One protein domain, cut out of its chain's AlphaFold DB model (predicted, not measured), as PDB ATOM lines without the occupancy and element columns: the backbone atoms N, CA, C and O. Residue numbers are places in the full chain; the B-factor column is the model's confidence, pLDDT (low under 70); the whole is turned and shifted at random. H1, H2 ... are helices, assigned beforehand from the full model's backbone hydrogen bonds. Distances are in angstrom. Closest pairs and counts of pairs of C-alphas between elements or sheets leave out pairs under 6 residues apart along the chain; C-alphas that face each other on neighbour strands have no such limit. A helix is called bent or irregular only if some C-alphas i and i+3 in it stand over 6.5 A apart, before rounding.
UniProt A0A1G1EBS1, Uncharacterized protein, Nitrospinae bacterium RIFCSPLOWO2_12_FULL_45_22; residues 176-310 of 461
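This is residues 176 to 310 of the 461 residues of an uncharacterized protein of Nitrospinae bacterium RIFCSPLOWO2_12_FULL_45_22 (UniProt A0A1G1EBS1). A long helix, H4, runs between two groups of helices: the short helices H1, H2 and H3 pack round its beginning, and H5, H6 and H7 make a second lobe about H6, which packs on the later half of H4. The loop of residues 272 to 288 lies at that far end, and residues 300 to 309 stick out as a free tail. The printed part has 135 residues with seven named helices, H1 to H7 in order, and no named strand; the class is all helix. It is loose, with a radius of gyration of the C-alphas of 18.7 A, and spans 58 by 35 by 23 A.

Start at H1, residues 176 to 186, which meets H2, residues 188 to 193, only through their link. H3, residues 198 to 203, runs opposite ways to H1 at a shallow tilt of 10 degrees; they only just touch, with 3 pairs of C-alphas within 8 A, the closest being Arg 181 and Arg 202, 6.0 A. Next comes the hub, H4, residues 205 to 236. With residues 205 to 209 alone it touches H1, closest at the C-alphas of Leu 180 and Pro 205, 5.9 A. With residues 208 to 212 alone it touches H2, closest at the C-alphas of Leu 191 and Leu 212, 6.1 A. H5, residues 240 to 246, is apart from H4. H6, residues 254 to 271, touches H4 with residues 254 to 261 alone, the same way at a shallow tilt of 27 degrees; the closest C-alphas are Val 221 and Pro 254, 5.3 A. H6 touches H5 about perpendicular, at 85 degrees, with the C-alphas of Ala 246 and Ala 260 closest, 5.2 A. H7, residues 289 to 297, touches H6, closest at the C-alphas of Ala 258 and Tyr 293, 4.9 A. Each O i to N i+4 pair is within hydrogen-bond range in H2, H3, H5 and H7; in H1 6 of 7 are, in H4 25 of 28 and in H6 11 of 14.

Find C-alpha 176 at (23.325, -12.500, 34.411), where H1 begins its 16.0 A. From C-alpha 205 at (13.905, -14.259, 31.732), H4 runs 38.7 A; it is irregular, with C-alphas 231 and 234 9.5 A apart. H6 runs 23.9 A and is irregular, with C-alphas 264 and 267 8.3 A apart. H7 ends at C-alpha 297, (-5.573, 5.346, 45.883).

The C-alphas of Glu 178 and Gly 278 are the two farthest apart, 59.8 A. The printed part has no cut, and the link from H6 to H7 is long. Look for pLDDT under 70 at residues 299 to 310.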
ATOM      1  N   LEU A 176      24.566 -13.240  34.241       81.06
ATOM      2  CA  LEU A 176      23.325 -12.500  34.411       81.06
ATOM      3  C   LEU A 176      22.109 -13.388  34.121       81.06
ATOM      4  O   LEU A 176      21.184 -13.430  34.927       81.06
ATOM      5  N   ASN A 177      22.123 -14.118  33.007       79.38
ATOM      6  CA  ASN A 177      21.044 -15.028  32.631       79.38
ATOM      7  C   ASN A 177      20.881 -16.180  33.627       79.38
ATOM      8  O   ASN A 177      19.751 -16.541  33.942       79.38
ATOM      9  N   GLU A 178      21.974 -16.726  34.160       82.00
ATOM     10  CA  GLU A 178      21.932 -17.723  35.235       82.00
ATOM     11  C   GLU A 178      21.202 -17.178  36.472       82.00
ATOM     12  O   GLU A 178      20.250 -17.792  36.959       82.00
ATOM     13  N   ILE A 179      21.592 -15.982  36.926       80.19
ATOM     14  CA  ILE A 179      20.960 -15.310  38.065       80.19
ATOM     15  C   ILE A 179      19.474 -15.050  37.779       80.19
ATOM     16  O   ILE A 179      18.628 -15.336  38.621       80.19
ATOM     17  N   LEU A 180      19.130 -14.536  36.595       80.75
ATOM     18  CA  LEU A 180      17.742 -14.242  36.228       80.75
ATOM     19  C   LEU A 180      16.878 -15.508  36.129       80.75
ATOM     20  O   LEU A 180      15.734 -15.485  36.574       80.75
ATOM     21  N   ARG A 181      17.413 -16.624  35.620       79.56
ATOM     22  CA  ARG A 181      16.703 -17.917  35.577       79.56
ATOM     23  C   ARG A 181      16.400 -18.456  36.968       79.56
ATOM     24  O   ARG A 181      15.294 -18.934  37.196       79.56
ATOM     25  N   PHE A 182      17.345 -18.338  37.902       78.12
ATOM     26  CA  PHE A 182      17.094 -18.687  39.300       78.12
ATOM     27  C   PHE A 182      15.886 -17.922  39.866       78.12
ATOM     28  O   PHE A 182      15.070 -18.505  40.574       78.12
ATOM     29  N   TYR A 183      15.729 -16.642  39.508       73.19
ATOM     30  CA  TYR A 183      14.568 -15.850  39.921       73.19
ATOM     31  C   TYR A 183      13.281 -16.243  39.203       73.19
ATOM     32  O   TYR A 183      12.258 -16.362  39.864       73.19
ATOM     33  N   ILE A 184      13.313 -16.475  37.889       76.69
ATOM     34  CA  ILE A 184      12.128 -16.937  37.150       76.69
ATOM     35  C   ILE A 184      11.574 -18.227  37.745       76.69
ATOM     36  O   ILE A 184      10.368 -18.321  37.930       76.69
ATOM     37  N   ASN A 185      12.442 -19.163  38.137       78.94
ATOM     38  CA  ASN A 185      12.022 -20.409  38.775       78.94
ATOM     39  C   ASN A 185      11.229 -20.183  40.077       78.94
ATOM     40  O   ASN A 185      10.411 -21.015  40.450       78.94
ATOM     41  N   ARG A 186      11.461 -19.064  40.777       76.00
ATOM     42  CA  ARG A 186      10.699 -18.691  41.977       76.00
ATOM     43  C   ARG A 186       9.307 -18.146  41.644       76.00
ATOM     44  O   ARG A 186       8.433 -18.251  42.489       76.00
ATOM     45  N   TYR A 187       9.120 -17.598  40.444       78.00
ATOM     46  CA  TYR A 187       7.875 -16.973  39.992       78.00
ATOM     47  C   TYR A 187       7.118 -17.810  38.949       78.00
ATOM     48  O   TYR A 187       6.288 -17.276  38.212       78.00
ATOM     49  N   GLU A 188       7.422 -19.107  38.817       83.69
ATOM     50  CA  GLU A 188       6.773 -19.968  37.814       83.69
ATOM     51  C   GLU A 188       5.261 -20.034  38.023       83.69
ATOM     52  O   GLU A 188       4.514 -19.956  37.054       83.69
ATOM     53  N   ASN A 189       4.803 -20.101  39.274       83.06
ATOM     54  CA  ASN A 189       3.377 -20.169  39.586       83.06
ATOM     55  C   ASN A 189       2.648 -18.880  39.186       83.06
ATOM     56  O   ASN A 189       1.535 -18.929  38.674       83.06
ATOM     57  N   GLU A 190       3.261 -17.722  39.411       82.00
ATOM     58  CA  GLU A 190       2.686 -16.425  39.071       82.00
ATOM     59  C   GLU A 190       2.709 -16.176  37.567       82.00
ATOM     60  O   GLU A 190       1.744 -15.652  37.015       82.00
ATOM     61  N   LEU A 191       3.786 -16.573  36.888       83.50
ATOM     62  CA  LEU A 191       3.860 -16.523  35.431       83.50
ATOM     63  C   LEU A 191       2.801 -17.428  34.797       83.50
ATOM     64  O   LEU A 191       2.099 -16.974  33.895       83.50
ATOM     65  N   ASP A 192       2.631 -18.648  35.309       85.56
ATOM     66  CA  ASP A 192       1.594 -19.584  34.866       85.56
ATOM     67  C   ASP A 192       0.183 -19.038  35.144       85.56
ATOM     68  O   ASP A 192      -0.672 -19.027  34.258       85.56
ATOM     69  N   ALA A 193      -0.048 -18.459  36.328       83.81
ATOM     70  CA  ALA A 193      -1.315 -17.813  36.676       83.81
ATOM     71  C   ALA A 193      -1.647 -16.607  35.778       83.81
ATOM     72  O   ALA A 193      -2.820 -16.329  35.525       83.81
ATOM     73  N   LEU A 194      -0.628 -15.900  35.279       83.62
ATOM     74  CA  LEU A 194      -0.774 -14.828  34.290       83.62
ATOM     75  C   LEU A 194      -0.788 -15.344  32.836       83.62
ATOM     76  O   LEU A 194      -0.886 -14.537  31.907       83.62
ATOM     77  N   GLY A 195      -0.687 -16.659  32.619       87.12
ATOM     78  CA  GLY A 195      -0.721 -17.299  31.304       87.12
ATOM     79  C   GLY A 195       0.543 -17.112  30.460       87.12
ATOM     80  O   GLY A 195       0.463 -17.179  29.234       87.12
ATOM     81  N   TYR A 196       1.694 -16.840  31.080       87.38
ATOM     82  CA  TYR A 196       2.973 -16.717  30.379       87.38
ATOM     83  C   TYR A 196       3.629 -18.088  30.175       87.38
ATOM     84  O   TYR A 196       3.707 -18.895  31.098       87.38
ATOM     85  N   ASP A 197       4.159 -18.335  28.979       90.88
ATOM     86  CA  ASP A 197       4.855 -19.582  28.662       90.88
ATOM     87  C   ASP A 197       6.158 -19.709  29.482       90.88
ATOM     88  O   ASP A 197       7.098 -18.923  29.331       90.88
ATOM     89  N   LEU A 198       6.229 -20.718  30.356       88.31
ATOM     90  CA  LEU A 198       7.386 -20.965  31.220       88.31
ATOM     91  C   LEU A 198       8.648 -21.365  30.442       88.31
ATOM     92  O   LEU A 198       9.765 -21.078  30.882       88.31
ATOM     93  N   GLU A 199       8.510 -22.003  29.279       88.38
ATOM     94  CA  GLU A 199       9.647 -22.281  28.402       88.38
ATOM     95  C   GLU A 199      10.184 -20.974  27.808       88.38
ATOM     96  O   GLU A 199      11.393 -20.713  27.852       88.38
ATOM     97  N   GLN A 200       9.286 -20.095  27.352       88.56
ATOM     98  CA  GLN A 200       9.653 -18.746  26.920       88.56
ATOM     99  C   GLN A 200      10.301 -17.950  28.059       88.56
ATOM    100  O   GLN A 200      11.312 -17.284  27.830       88.56
ATOM    101  N   ALA A 201       9.800 -18.068  29.292       86.19
ATOM    102  CA  ALA A 201      10.366 -17.385  30.453       86.19
ATOM    103  C   ALA A 201      11.797 -17.830  30.763       86.19
ATOM    104  O   ALA A 201      12.657 -17.008  31.073       86.19
ATOM    105  N   ARG A 202      12.100 -19.123  30.631       84.62
ATOM    106  CA  ARG A 202      13.464 -19.645  30.828       84.62
ATOM    107  C   ARG A 202      14.423 -19.211  29.715       84.62
ATOM    108  O   ARG A 202      15.624 -19.030  29.965       84.62
ATOM    109  N   ASN A 203      13.904 -19.035  28.501       86.69
ATOM    110  CA  ASN A 203      14.666 -18.592  27.334       86.69
ATOM    111  C   ASN A 203      14.887 -17.073  27.308       86.69
ATOM    112  O   ASN A 203      15.943 -16.624  26.869       86.69
ATOM    113  N   ASN A 204      13.933 -16.294  27.821       85.50
ATOM    114  CA  ASN A 204      14.010 -14.843  27.930       85.50
ATOM    115  C   ASN A 204      13.512 -14.368  29.312       85.50
ATOM    116  O   ASN A 204      12.404 -13.838  29.439       85.50
ATOM    117  N   PRO A 205      14.330 -14.539  30.364       81.31
ATOM    118  CA  PRO A 205      13.905 -14.259  31.732       81.31
ATOM    119  C   PRO A 205      13.668 -12.769  31.989       81.31
ATOM    120  O   PRO A 205      12.920 -12.409  32.894       81.31
ATOM    121  N   LEU A 206      14.272 -11.885  31.193       77.56
ATOM    122  CA  LEU A 206      14.030 -10.454  31.312       77.56
ATOM    123  C   LEU A 206      12.606 -10.088  30.879       77.56
ATOM    124  O   LEU A 206      11.906  -9.378  31.601       77.56
ATOM    125  N   GLU A 207      12.165 -10.617  29.738       82.19
ATOM    126  CA  GLU A 207      10.819 -10.367  29.222       82.19
ATOM    127  C   GLU A 207       9.741 -10.970  30.130       82.19
ATOM    128  O   GLU A 207       8.716 -10.339  30.381       82.19
ATOM    129  N   ALA A 208       9.994 -12.145  30.707       83.12
ATOM    130  CA  ALA A 208       9.083 -12.740  31.681       83.12
ATOM    131  C   ALA A 208       8.938 -11.891  32.954       83.12
ATOM    132  O   ALA A 208       7.822 -11.674  33.420       83.12
ATOM    133  N   LEU A 209      10.033 -11.340  33.494       77.81
ATOM    134  CA  LEU A 209       9.951 -10.411  34.631       77.81
ATOM    135  C   LEU A 209       9.179  -9.131  34.273       77.81
ATOM    136  O   LEU A 209       8.416  -8.625  35.100       77.81
ATOM    137  N   LYS A 210       9.338  -8.617  33.044       78.25
ATOM    138  CA  LYS A 210       8.547  -7.484  32.537       78.25
ATOM    139  C   LYS A 210       7.059  -7.839  32.501       78.25
ATOM    140  O   LYS A 210       6.245  -7.061  32.999       78.25
ATOM    141  N   TYR A 211       6.710  -9.014  31.982       82.56
ATOM    142  CA  TYR A 211       5.331  -9.495  31.918       82.56
ATOM    143  C   TYR A 211       4.703  -9.665  33.307       82.56
ATOM    144  O   TYR A 211       3.627  -9.125  33.563       82.56
ATOM    145  N   LEU A 212       5.409 -10.328  34.230       78.88
ATOM    146  CA  LEU A 212       4.975 -10.522  35.617       78.88
ATOM    147  C   LEU A 212       4.632  -9.191  36.298       78.88
ATOM    148  O   LEU A 212       3.590  -9.056  36.945       78.88
ATOM    149  N   ARG A 213       5.494  -8.182  36.116       76.06
ATOM    150  CA  ARG A 213       5.295  -6.832  36.652       76.06
ATOM    151  C   ARG A 213       4.046  -6.174  36.071       76.06
ATOM    152  O   ARG A 213       3.234  -5.645  36.825       76.06
ATOM    153  N   LEU A 214       3.904  -6.182  34.744       78.69
ATOM    154  CA  LEU A 214       2.772  -5.557  34.055       78.69
ATOM    155  C   LEU A 214       1.441  -6.207  34.453       78.69
ATOM    156  O   LEU A 214       0.486  -5.494  34.756       78.69
ATOM    157  N   GLY A 215       1.401  -7.540  34.531       79.25
ATOM    158  CA  GLY A 215       0.227  -8.278  34.998       79.25
ATOM    159  C   GLY A 215      -0.145  -7.928  36.440       79.25
ATOM    160  O   GLY A 215      -1.301  -7.618  36.727       79.25
ATOM    161  N   SER A 216       0.849  -7.881  37.333       76.44
ATOM    162  CA  SER A 216       0.646  -7.524  38.745       76.44
ATOM    163  C   SER A 216       0.130  -6.090  38.918       76.44
ATOM    164  O   SER A 216      -0.814  -5.855  39.673       76.44
ATOM    165  N   ALA A 217       0.705  -5.130  38.188       78.81
ATOM    166  CA  ALA A 217       0.250  -3.742  38.196       78.81
ATOM    167  C   ALA A 217      -1.203  -3.620  37.716       78.81
ATOM    168  O   ALA A 217      -2.012  -2.931  38.338       78.81
ATOM    169  N   GLN A 218      -1.559  -4.338  36.649       83.06
ATOM    170  CA  GLN A 218      -2.907  -4.304  36.094       83.06
ATOM    171  C   GLN A 218      -3.946  -4.924  37.037       83.06
ATOM    172  O   GLN A 218      -5.040  -4.370  37.184       83.06
ATOM    173  N   GLN A 219      -3.598  -6.010  37.733       83.31
ATOM    174  CA  GLN A 219      -4.443  -6.567  38.788       83.31
ATOM    175  C   GLN A 219      -4.681  -5.539  39.906       83.31
ATOM    176  O   GLN A 219      -5.830  -5.279  40.268       83.31
ATOM    177  N   LEU A 220      -3.614  -4.908  40.409       82.75
ATOM    178  CA  LEU A 220      -3.710  -3.910  41.477       82.75
ATOM    179  C   LEU A 220      -4.563  -2.703  41.058       82.75
ATOM    180  O   LEU A 220      -5.377  -2.214  41.840       82.75
ATOM    181  N   VAL A 221      -4.426  -2.234  39.816       87.94
ATOM    182  CA  VAL A 221      -5.279  -1.176  39.253       87.94
ATOM    183  C   VAL A 221      -6.750  -1.589  39.271       87.94
ATOM    184  O   VAL A 221      -7.589  -0.808  39.722       87.94
ATOM    185  N   GLY A 222      -7.068  -2.815  38.842       89.44
ATOM    186  CA  GLY A 222      -8.431  -3.353  38.879       89.44
ATOM    187  C   GLY A 222      -9.017  -3.374  40.293       89.44
ATOM    188  O   GLY A 222     -10.127  -2.886  40.513       89.44
ATOM    189  N   GLU A 223      -8.246  -3.848  41.274       89.00
ATOM    190  CA  GLU A 223      -8.637  -3.859  42.690       89.00
ATOM    191  C   GLU A 223      -8.913  -2.441  43.222       89.00
ATOM    192  O   GLU A 223      -9.921  -2.205  43.897       89.00
ATOM    193  N   LYS A 224      -8.053  -1.469  42.890       90.00
ATOM    194  CA  LYS A 224      -8.214  -0.068  43.316       90.00
ATOM    195  C   LYS A 224      -9.432   0.593  42.677       90.00
ATOM    196  O   LYS A 224     -10.183   1.266  43.383       90.00
ATOM    197  N   LEU A 225      -9.668   0.375  41.384       92.50
ATOM    198  CA  LEU A 225     -10.858   0.875  40.690       92.50
ATOM    199  C   LEU A 225     -12.140   0.286  41.282       92.50
ATOM    200  O   LEU A 225     -13.082   1.028  41.559       92.50
ATOM    201  N   GLN A 226     -12.160  -1.021  41.562       90.81
ATOM    202  CA  GLN A 226     -13.292  -1.663  42.227       90.81
ATOM    203  C   GLN A 226     -13.524  -1.078  43.626       90.81
ATOM    204  O   GLN A 226     -14.663  -0.799  44.001       90.81
ATOM    205  N   GLY A 227     -12.454  -0.839  44.392       90.31
ATOM    206  CA  GLY A 227     -12.526  -0.195  45.704       90.31
ATOM    207  C   GLY A 227     -13.111   1.221  45.647       90.31
ATOM    208  O   GLY A 227     -13.965   1.565  46.466       90.31
ATOM    209  N   LEU A 228     -12.708   2.027  44.660       91.62
ATOM    210  CA  LEU A 228     -13.282   3.355  44.426       91.62
ATOM    211  C   LEU A 228     -14.761   3.281  44.058       91.62
ATOM    212  O   LEU A 228     -15.568   3.995  44.654       91.62
ATOM    213  N   GLN A 229     -15.121   2.393  43.130       91.06
ATOM    214  CA  GLN A 229     -16.502   2.208  42.695       91.06
ATOM    215  C   GLN A 229     -17.393   1.759  43.860       91.06
ATOM    216  O   GLN A 229     -18.496   2.269  44.023       91.06
ATOM    217  N   ASN A 230     -16.908   0.859  44.719       90.75
ATOM    218  CA  ASN A 230     -17.645   0.408  45.900       90.75
ATOM    219  C   ASN A 230     -17.864   1.541  46.915       90.75
ATOM    220  O   ASN A 230     -18.926   1.620  47.527       90.75
ATOM    221  N   ARG A 231     -16.865   2.413  47.106       90.19
ATOM    222  CA  ARG A 231     -16.917   3.503  48.097       90.19
ATOM    223  C   ARG A 231     -17.704   4.720  47.625       90.19
ATOM    224  O   ARG A 231     -18.392   5.345  48.426       90.19
ATOM    225  N   PHE A 232     -17.567   5.089  46.357       91.75
ATOM    226  CA  PHE A 232     -18.051   6.370  45.837       91.75
ATOM    227  C   PHE A 232     -19.049   6.221  44.684       91.75
ATOM    228  O   PHE A 232     -19.616   7.222  44.239       91.75
ATOM    229  N   GLY A 233     -19.292   4.999  44.203       89.50
ATOM    230  CA  GLY A 233     -20.175   4.733  43.071       89.50
ATOM    231  C   GLY A 233     -19.804   5.585  41.860       89.50
ATOM    232  O   GLY A 233     -18.635   5.781  41.542       89.50
ATOM    233  N   ASN A 234     -20.812   6.178  41.225       89.88
ATOM    234  CA  ASN A 234     -20.623   6.982  40.014       89.88
ATOM    235  C   ASN A 234     -19.981   8.359  40.266       89.88
ATOM    236  O   ASN A 234     -19.736   9.102  39.317       89.88
ATOM    237  N   ARG A 235     -19.715   8.727  41.527       93.31
ATOM    238  CA  ARG A 235     -19.167  10.046  41.878       93.31
ATOM    239  C   ARG A 235     -17.695  10.189  41.485       93.31
ATOM    240  O   ARG A 235     -17.254  11.311  41.263       93.31
ATOM    241  N   LEU A 236     -16.962   9.075  41.399       93.06
ATOM    242  CA  LEU A 236     -15.557   9.000  40.982       93.06
ATOM    243  C   LEU A 236     -15.357   7.871  39.959       93.06
ATOM    244  O   LEU A 236     -14.516   6.992  40.135       93.06
ATOM    245  N   TRP A 237     -16.168   7.876  38.904       94.44
ATOM    246  CA  TRP A 237     -16.097   6.872  37.846       94.44
ATOM    247  C   TRP A 237     -15.091   7.268  36.757       94.44
ATOM    248  O   TRP A 237     -15.054   8.424  36.326       94.44
ATOM    249  N   LEU A 238     -14.317   6.299  36.266       95.50
ATOM    250  CA  LEU A 238     -13.370   6.470  35.164       95.50
ATOM    251  C   LEU A 238     -13.645   5.465  34.045       95.50
ATOM    252  O   LEU A 238     -13.896   4.290  34.317       95.50
ATOM    253  N   SER A 239     -13.552   5.921  32.798       94.00
ATOM    254  CA  SER A 239     -13.530   5.047  31.625       94.00
ATOM    255  C   SER A 239     -12.126   4.482  31.372       94.00
ATOM    256  O   SER A 239     -11.119   5.003  31.860       94.00
ATOM    257  N   GLU A 240     -12.047   3.426  30.563       91.38
ATOM    258  CA  GLU A 240     -10.764   2.876  30.107       91.38
ATOM    259  C   GLU A 240      -9.969   3.894  29.272       91.38
ATOM    260  O   GLU A 240      -8.758   4.021  29.440       91.38
ATOM    261  N   GLU A 241     -10.651   4.679  28.433       91.75
ATOM    262  CA  GLU A 241     -10.040   5.752  27.642       91.75
ATOM    263  C   GLU A 241      -9.437   6.845  28.537       91.75
ATOM    264  O   GLU A 241      -8.309   7.282  28.311       91.75
ATOM    265  N   GLU A 242     -10.139   7.246  29.601       93.56
ATOM    266  CA  GLU A 242      -9.646   8.241  30.558       93.56
ATOM    267  C   GLU A 242      -8.390   7.741  31.283       93.56
ATOM    268  O   GLU A 242      -7.410   8.484  31.389       93.56
ATOM    269  N   LEU A 243      -8.371   6.474  31.708       92.00
ATOM    270  CA  LEU A 243      -7.188   5.843  32.304       92.00
ATOM    271  C   LEU A 243      -6.025   5.762  31.314       92.00
ATOM    272  O   LEU A 243      -4.897   6.121  31.653       92.00
ATOM    273  N   HIS A 244      -6.290   5.335  30.079       88.56
ATOM    274  CA  HIS A 244      -5.258   5.220  29.055       88.56
ATOM    275  C   HIS A 244      -4.688   6.587  28.664       88.56
ATOM    276  O   HIS A 244      -3.486   6.715  28.458       88.56
ATOM    277  N   SER A 245      -5.516   7.633  28.617       87.25
ATOM    278  CA  SER A 245      -5.060   9.000  28.340       87.25
ATOM    279  C   SER A 245      -4.160   9.564  29.447       87.25
ATOM    280  O   SER A 245      -3.352  10.462  29.201       87.25
ATOM    281  N   ALA A 246      -4.295   9.052  30.675       89.69
ATOM    282  CA  ALA A 246      -3.577   9.514  31.856       89.69
ATOM    283  C   ALA A 246      -2.207   8.850  32.056       89.69
ATOM    284  O   ALA A 246      -1.427   9.328  32.883       89.69
ATOM    285  N   LYS A 247      -1.887   7.772  31.329       87.00
ATOM    286  CA  LYS A 247      -0.623   7.048  31.515       87.00
ATOM    287  C   LYS A 247       0.556   7.791  30.879       87.00
ATOM    288  O   LYS A 247       0.488   8.219  29.719       87.00
ATOM    289  N   ARG A 248       1.670   7.896  31.609       84.25
ATOM    290  CA  ARG A 248       2.920   8.448  31.063       84.25
ATOM    291  C   ARG A 248       3.803   7.387  30.406       84.25
ATOM    292  O   ARG A 248       4.248   7.597  29.282       84.25
ATOM    293  N   GLY A 249       3.938   6.219  31.033       79.38
ATOM    294  CA  GLY A 249       4.584   5.041  30.447       79.38
ATOM    295  C   GLY A 249       3.658   4.183  29.584       79.38
ATOM    296  O   GLY A 249       2.602   4.626  29.127       79.38
ATOM    297  N   ASP A 250       4.054   2.933  29.360       74.50
ATOM    298  CA  ASP A 250       3.265   1.986  28.560       74.50
ATOM    299  C   ASP A 250       2.202   1.252  29.375       74.50
ATOM    300  O   ASP A 250       1.208   0.781  28.817       74.50
ATOM    301  N   ALA A 251       2.366   1.235  30.695       77.38
ATOM    302  CA  ALA A 251       1.491   0.560  31.637       77.38
ATOM    303  C   ALA A 251       0.586   1.537  32.396       77.38
ATOM    304  O   ALA A 251       0.881   2.727  32.517       77.38
ATOM    305  N   VAL A 252      -0.523   1.008  32.907       84.50
ATOM    306  CA  VAL A 252      -1.402   1.706  33.849       84.50
ATOM    307  C   VAL A 252      -1.025   1.248  35.249       84.50
ATOM    308  O   VAL A 252      -0.948   0.050  35.511       84.50
ATOM    309  N   TYR A 253      -0.826   2.210  36.137       84.81
ATOM    310  CA  TYR A 253      -0.455   1.987  37.527       84.81
ATOM    311  C   TYR A 253      -1.470   2.628  38.477       84.81
ATOM    312  O   TYR A 253      -2.285   3.448  38.041       84.81
ATOM    313  N   PRO A 254      -1.446   2.319  39.786       87.38
ATOM    314  CA  PRO A 254      -2.334   2.969  40.745       87.38
ATOM    315  C   PRO A 254      -2.260   4.502  40.676       87.38
ATOM    316  O   PRO A 254      -3.290   5.173  40.696       87.38
ATOM    317  N   PHE A 255      -1.065   5.076  40.509       88.25
ATOM    318  CA  PHE A 255      -0.916   6.526  40.360       88.25
ATOM    319  C   PHE A 255      -1.573   7.065  39.076       88.25
ATOM    320  O   PHE A 255      -2.131   8.161  39.084       88.25
ATOM    321  N   THR A 256      -1.636   6.274  37.997       90.75
ATOM    322  CA  THR A 256      -2.384   6.625  36.776       90.75
ATOM    323  C   THR A 256      -3.866   6.873  37.066       90.75
ATOM    324  O   THR A 256      -4.458   7.784  36.488       90.75
ATOM    325  N   ILE A 257      -4.458   6.133  38.011       93.81
ATOM    326  CA  ILE A 257      -5.837   6.371  38.465       93.81
ATOM    327  C   ILE A 257      -5.952   7.768  39.084       93.81
ATOM    328  O   ILE A 257      -6.881   8.508  38.764       93.81
ATOM    329  N   ALA A 258      -4.998   8.169  39.930       93.38
ATOM    330  CA  ALA A 258      -4.992   9.501  40.535       93.38
ATOM    331  C   ALA A 258      -4.855  10.609  39.483       93.38
ATOM    332  O   ALA A 258      -5.572  11.608  39.558       93.38
ATOM    333  N   VAL A 259      -3.996  10.422  38.476       92.06
ATOM    334  CA  VAL A 259      -3.850  11.359  37.347       92.06
ATOM    335  C   VAL A 259      -5.161  11.478  36.567       92.06
ATOM    336  O   VAL A 259      -5.606  12.595  36.291       92.06
ATOM    337  N   ALA A 260      -5.814  10.356  36.253       94.81
ATOM    338  CA  ALA A 260      -7.094  10.338  35.547       94.81
ATOM    339  C   ALA A 260      -8.203  11.034  36.356       94.81
ATOM    340  O   ALA A 260      -8.902  11.906  35.833       94.81
ATOM    341  N   LEU A 261      -8.312  10.724  37.654       96.12
ATOM    342  CA  LEU A 261      -9.244  11.389  38.567       96.12
ATOM    343  C   LEU A 261      -8.977  12.892  38.639       96.12
ATOM    344  O   LEU A 261      -9.914  13.678  38.534       96.12
ATOM    345  N   TRP A 262      -7.718  13.302  38.808       94.69
ATOM    346  CA  TRP A 262      -7.349  14.712  38.868       94.69
ATOM    347  C   TRP A 262      -7.759  15.434  37.587       94.69
ATOM    348  O   TRP A 262      -8.441  16.449  37.651       94.69
ATOM    349  N   ARG A 263      -7.436  14.887  36.412       92.88
ATOM    350  CA  ARG A 263      -7.809  15.490  35.124       92.88
ATOM    351  C   ARG A 263      -9.315  15.666  34.964       92.88
ATOM    352  O   ARG A 263      -9.749  16.732  34.534       92.88
ATOM    353  N   LYS A 264     -10.093  14.650  35.337       95.62
ATOM    354  CA  LYS A 264     -11.552  14.654  35.190       95.62
ATOM    355  C   LYS A 264     -12.265  15.516  36.233       95.62
ATOM    356  O   LYS A 264     -13.243  16.183  35.911       95.62
ATOM    357  N   TYR A 265     -11.783  15.511  37.474       96.38
ATOM    358  CA  TYR A 265     -12.498  16.054  38.631       96.38
ATOM    359  C   TYR A 265     -11.769  17.201  39.350       96.38
ATOM    360  O   TYR A 265     -12.212  17.596  40.427       96.38
ATOM    361  N   ARG A 266     -10.694  17.781  38.785       95.06
ATOM    362  CA  ARG A 266      -9.910  18.868  39.423       95.06
ATOM    363  C   ARG A 266     -10.777  19.986  40.002       95.06
ATOM    364  O   ARG A 266     -10.550  20.403  41.129       95.06
ATOM    365  N   GLU A 267     -11.789  20.442  39.264       96.06
ATOM    366  CA  GLU A 267     -12.633  21.569  39.678       96.06
ATOM    367  C   GLU A 267     -13.493  21.187  40.884       96.06
ATOM    368  O   GLU A 267     -13.630  21.964  41.826       96.06
ATOM    369  N   VAL A 268     -13.991  19.947  40.911       95.38
ATOM    370  CA  VAL A 268     -14.738  19.389  42.044       95.38
ATOM    371  C   VAL A 268     -13.831  19.236  43.265       95.38
ATOM    372  O   VAL A 268     -14.215  19.596  44.376       95.38
ATOM    373  N   PHE A 269     -12.609  18.739  43.073       96.25
ATOM    374  CA  PHE A 269     -11.629  18.573  44.144       96.25
ATOM    375  C   PHE A 269     -11.165  19.900  44.748       96.25
ATOM    376  O   PHE A 269     -11.072  20.015  45.970       96.25
ATOM    377  N   GLN A 270     -10.934  20.914  43.917       94.88
ATOM    378  CA  GLN A 270     -10.551  22.254  44.362       94.88
ATOM    379  C   GLN A 270     -11.724  22.997  45.014       94.88
ATOM    380  O   GLN A 270     -11.530  23.725  45.985       94.88
ATOM    381  N   ALA A 271     -12.951  22.769  44.539       94.56
ATOM    382  CA  ALA A 271     -14.159  23.272  45.183       94.56
ATOM    383  C   ALA A 271     -14.499  22.519  46.482       94.56
ATOM    384  O   ALA A 271     -15.310  23.000  47.266       94.56
ATOM    385  N   GLY A 272     -13.882  21.371  46.750       93.88
ATOM    386  CA  GLY A 272     -14.094  20.563  47.945       93.88
ATOM    387  C   GLY A 272     -15.088  19.425  47.718       93.88
ATOM    388  O   GLY A 272     -16.300  19.636  47.666       93.88
ATOM    389  N   PHE A 273     -14.559  18.207  47.654       94.12
ATOM    390  CA  PHE A 273     -15.294  16.962  47.457       94.12
ATOM    391  C   PHE A 273     -15.793  16.404  48.796       94.12
ATOM    392  O   PHE A 273     -15.031  16.326  49.753       94.12
ATOM    393  N   LEU A 274     -17.059  15.996  48.882       91.44
ATOM    394  CA  LEU A 274     -17.611  15.375  50.094       91.44
ATOM    395  C   LEU A 274     -17.259  13.887  50.134       91.44
ATOM    396  O   LEU A 274     -17.642  13.154  49.228       91.44
ATOM    397  N   LEU A 275     -16.573  13.391  51.160       88.56
ATOM    398  CA  LEU A 275     -16.326  11.945  51.250       88.56
ATOM    399  C   LEU A 275     -17.634  11.168  51.450       88.56
ATOM    400  O   LEU A 275     -17.816  10.109  50.853       88.56
ATOM    401  N   GLU A 276     -18.574  11.748  52.194       87.94
ATOM    402  CA  GLU A 276     -19.889  11.176  52.466       87.94
ATOM    403  C   GLU A 276     -20.996  12.117  51.985       87.94
ATOM    404  O   GLU A 276     -20.974  13.330  52.212       87.94
ATOM    405  N   GLU A 277     -21.977  11.558  51.284       84.38
ATOM    406  CA  GLU A 277     -23.072  12.343  50.723       84.38
ATOM    407  C   GLU A 277     -23.936  12.945  51.841       84.38
ATOM    408  O   GLU A 277     -24.302  12.271  52.803       84.38
ATOM    409  N   GLY A 278     -24.227  14.244  51.738       85.69
ATOM    410  CA  GLY A 278     -25.020  14.964  52.738       85.69
ATOM    411  C   GLY A 278     -24.288  15.328  54.036       85.69
ATOM    412  O   GLY A 278     -24.935  15.864  54.933       85.69
ATOM    413  N   LYS A 279     -22.970  15.094  54.139       89.56
ATOM    414  CA  LYS A 279     -22.149  15.427  55.319       89.56
ATOM    415  C   LYS A 279     -21.118  16.521  55.019       89.56
ATOM    416  O   LYS A 279     -20.013  16.197  54.570       89.56
ATOM    417  N   PRO A 280     -21.438  17.815  55.223       85.75
ATOM    418  CA  PRO A 280     -20.531  18.931  54.934       85.75
ATOM    419  C   PRO A 280     -19.182  18.855  55.659       85.75
ATOM    420  O   PRO A 280     -18.172  19.321  55.137       85.75
ATOM    421  N   GLU A 281     -19.151  18.251  56.845       89.81
ATOM    422  CA  GLU A 281     -17.951  18.010  57.645       89.81
ATOM    423  C   GLU A 281     -16.963  17.037  56.986       89.81
ATOM    424  O   GLU A 281     -15.786  17.035  57.327       89.81
ATOM    425  N   SER A 282     -17.418  16.250  56.006       88.81
ATOM    426  CA  SER A 282     -16.585  15.323  55.232       88.81
ATOM    427  C   SER A 282     -15.922  15.970  54.006       88.81
ATOM    428  O   SER A 282     -15.358  15.272  53.160       88.81
ATOM    429  N   ARG A 283     -16.026  17.299  53.862       92.56
ATOM    430  CA  ARG A 283     -15.481  18.044  52.723       92.56
ATOM    431  C   ARG A 283     -13.959  18.038  52.738       92.56
ATOM    432  O   ARG A 283     -13.330  18.474  53.697       92.56
ATOM    433  N   LEU A 284     -13.386  17.644  51.611       93.12
ATOM    434  CA  LEU A 284     -11.956  17.583  51.386       93.12
ATOM    435  C   LEU A 284     -11.573  18.422  50.171       93.12
ATOM    436  O   LEU A 284     -12.097  18.215  49.078       93.12
ATOM    437  N   VAL A 285     -10.641  19.352  50.360       94.56
ATOM    438  CA  VAL A 285     -10.067  20.154  49.276       94.56
ATOM    439  C   VAL A 285      -8.727  19.549  48.890       94.56
ATOM    440  O   VAL A 285      -7.836  19.437  49.730       94.56
ATOM    441  N   LEU A 286      -8.580  19.165  47.623       93.56
ATOM    442  CA  LEU A 286      -7.342  18.584  47.102       93.56
ATOM    443  C   LEU A 286      -6.731  19.532  46.074       93.56
ATOM    444  O   LEU A 286      -7.390  19.941  45.120       93.56
ATOM    445  N   GLY A 287      -5.469  19.901  46.295       89.81
ATOM    446  CA  GLY A 287      -4.779  20.916  45.495       89.81
ATOM    447  C   GLY A 287      -3.982  20.374  44.309       89.81
ATOM    448  O   GLY A 287      -3.622  21.151  43.431       89.81
ATOM    449  N   ASN A 288      -3.691  19.071  44.275       88.00
ATOM    450  CA  ASN A 288      -2.875  18.450  43.233       88.00
ATOM    451  C   ASN A 288      -3.143  16.937  43.117       88.00
ATOM    452  O   ASN A 288      -3.868  16.348  43.923       88.00
ATOM    453  N   VAL A 289      -2.525  16.312  42.112       89.56
ATOM    454  CA  VAL A 289      -2.647  14.874  41.835       89.56
ATOM    455  C   VAL A 289      -2.110  13.989  42.963       89.56
ATOM    456  O   VAL A 289      -2.739  12.982  43.276       89.56
ATOM    457  N   ASN A 290      -1.012  14.370  43.625       86.25
ATOM    458  CA  ASN A 290      -0.493  13.598  44.754       86.25
ATOM    459  C   ASN A 290      -1.524  13.559  45.890       86.25
ATOM    460  O   ASN A 290      -1.819  12.496  46.412       86.25
ATOM    461  N   ALA A 291      -2.190  14.673  46.202       88.25
ATOM    462  CA  ALA A 291      -3.249  14.702  47.209       88.25
ATOM    463  C   ALA A 291      -4.426  13.763  46.856       88.25
ATOM    464  O   ALA A 291      -4.964  13.094  47.737       88.25
ATOM    465  N   VAL A 292      -4.785  13.648  45.569       92.44
ATOM    466  CA  VAL A 292      -5.756  12.646  45.078       92.44
ATOM    467  C   VAL A 292      -5.240  11.227  45.299       92.44
ATOM    468  O   VAL A 292      -5.979  10.384  45.812       92.44
ATOM    469  N   TYR A 293      -3.979  10.960  44.950       90.00
ATOM    470  CA  TYR A 293      -3.353   9.658  45.165       90.00
ATOM    471  C   TYR A 293      -3.375   9.272  46.646       90.00
ATOM    472  O   TYR A 293      -3.922   8.224  46.983       90.00
ATOM    473  N   GLN A 294      -2.874  10.142  47.526       86.38
ATOM    474  CA  GLN A 294      -2.826   9.942  48.976       86.38
ATOM    475  C   GLN A 294      -4.207   9.648  49.572       86.38
ATOM    476  O   GLN A 294      -4.343   8.772  50.419       86.38
ATOM    477  N   GLN A 295      -5.243  10.356  49.115       90.75
ATOM    478  CA  GLN A 295      -6.582  10.219  49.675       90.75
ATOM    479  C   GLN A 295      -7.328   8.970  49.189       90.75
ATOM    480  O   GLN A 295      -8.030   8.310  49.959       90.75
ATOM    481  N   PHE A 296      -7.281   8.712  47.882       90.62
ATOM    482  CA  PHE A 296      -8.213   7.785  47.238       90.62
ATOM    483  C   PHE A 296      -7.562   6.469  46.824       90.62
ATOM    484  O   PHE A 296      -8.234   5.438  46.819       90.62
ATOM    485  N   ILE A 297      -6.273   6.491  46.482       88.94
ATOM    486  CA  ILE A 297      -5.573   5.346  45.883       88.94
ATOM    487  C   ILE A 297      -4.614   4.691  46.871       88.94
ATOM    488  O   ILE A 297      -4.586   3.457  46.992       88.94
ATOM    489  N   ARG A 298      -3.864   5.514  47.612       79.94
ATOM    490  CA  ARG A 298      -3.018   5.121  48.739       79.94
ATOM    491  C   ARG A 298      -3.918   4.750  49.921       79.94
ATOM    492  O   ARG A 298      -3.959   5.400  50.954       79.94
ATOM    493  N   VAL A 299      -4.733   3.721  49.725       56.66
ATOM    494  CA  VAL A 299      -5.639   3.202  50.742       56.66
ATOM    495  C   VAL A 299      -4.793   2.556  51.825       56.66
ATOM    496  O   VAL A 299      -4.186   1.534  51.528       56.66
ATOM    497  N   GLU A 300      -4.808   3.216  52.994       48.28
ATOM    498  CA  GLU A 300      -4.575   2.806  54.389       48.28
ATOM    499  C   GLU A 300      -3.494   1.749  54.653       48.28
ATOM    500  O   GLU A 300      -3.180   0.901  53.828       48.28
ATOM    501  N   LYS A 301      -2.951   1.735  55.877       41.00
ATOM    502  CA  LYS A 301      -2.281   0.554  56.442       41.00
ATOM    503  C   LYS A 301      -3.299  -0.591  56.576       41.00
ATOM    504  O   LYS A 301      -3.603  -1.056  57.665       41.00
ATOM    505  N   THR A 302      -3.919  -0.986  55.472       36.91
ATOM    506  CA  THR A 302      -4.594  -2.255  55.344       36.91
ATOM    507  C   THR A 302      -3.527  -3.271  55.674       36.91
ATOM    508  O   THR A 302      -2.406  -3.171  55.180       36.91
ATOM    509  N   ASN A 303      -3.866  -4.150  56.613       37.56
ATOM    510  CA  ASN A 303      -3.053  -5.258  57.076       37.56
ATOM    511  C   ASN A 303      -2.689  -6.128  55.869       37.56
ATOM    512  O   ASN A 303      -3.340  -7.143  55.617       37.56
ATOM    513  N   TYR A 304      -1.712  -5.690  55.074       40.19
ATOM    514  CA  TYR A 304      -1.151  -6.424  53.960       40.19
ATOM    515  C   TYR A 304      -0.313  -7.537  54.580       40.19
ATOM    516  O   TYR A 304       0.894  -7.440  54.740       40.19
ATOM    517  N   ARG A 305      -1.092  -8.549  54.960       40.84
ATOM    518  CA  ARG A 305      -0.838  -9.969  55.093       40.84
ATOM    519  C   ARG A 305       0.098 -10.443  56.196       40.84
ATOM    520  O   ARG A 305       1.161  -9.898  56.467       40.84
ATOM    521  N   ASP A 306      -0.407 -11.524  56.786       35.97
ATOM    522  CA  ASP A 306       0.302 -12.670  57.329       35.97
ATOM    523  C   ASP A 306       1.734 -12.815  56.806       35.97
ATOM    524  O   ASP A 306       2.021 -12.577  55.632       35.97
ATOM    525  N   GLU A 307       2.601 -13.287  57.693       32.56
ATOM    526  CA  GLU A 307       3.874 -13.925  57.374       32.56
ATOM    527  C   GLU A 307       3.741 -14.784  56.093       32.56
ATOM    528  O   GLU A 307       3.224 -15.897  56.151       32.56
ATOM    529  N   GLY A 308       4.152 -14.271  54.921       35.94
ATOM    530  CA  GLY A 308       4.137 -15.057  53.676       35.94
ATOM    531  C   GLY A 308       3.647 -14.414  52.369       35.94
ATOM    532  O   GLY A 308       3.367 -15.170  51.443       35.94
ATOM    533  N   ASP A 309       3.539 -13.085  52.207       41.69
ATOM    534  CA  ASP A 309       3.384 -12.526  50.843       41.69
ATOM    535  C   ASP A 309       4.707 -12.662  50.059       41.69
ATOM    536  O   ASP A 309       5.553 -11.771  50.057       41.69
ATOM    537  N   GLU A 310       4.888 -13.811  49.402       47.31
ATOM    538  CA  GLU A 310       6.090 -14.185  48.641       47.31
ATOM    539  C   GLU A 310       6.419 -13.239  47.468       47.31
ATOM    540  O   GLU A 310       7.514 -13.320  46.901       47.31
TER     541      GLU A 310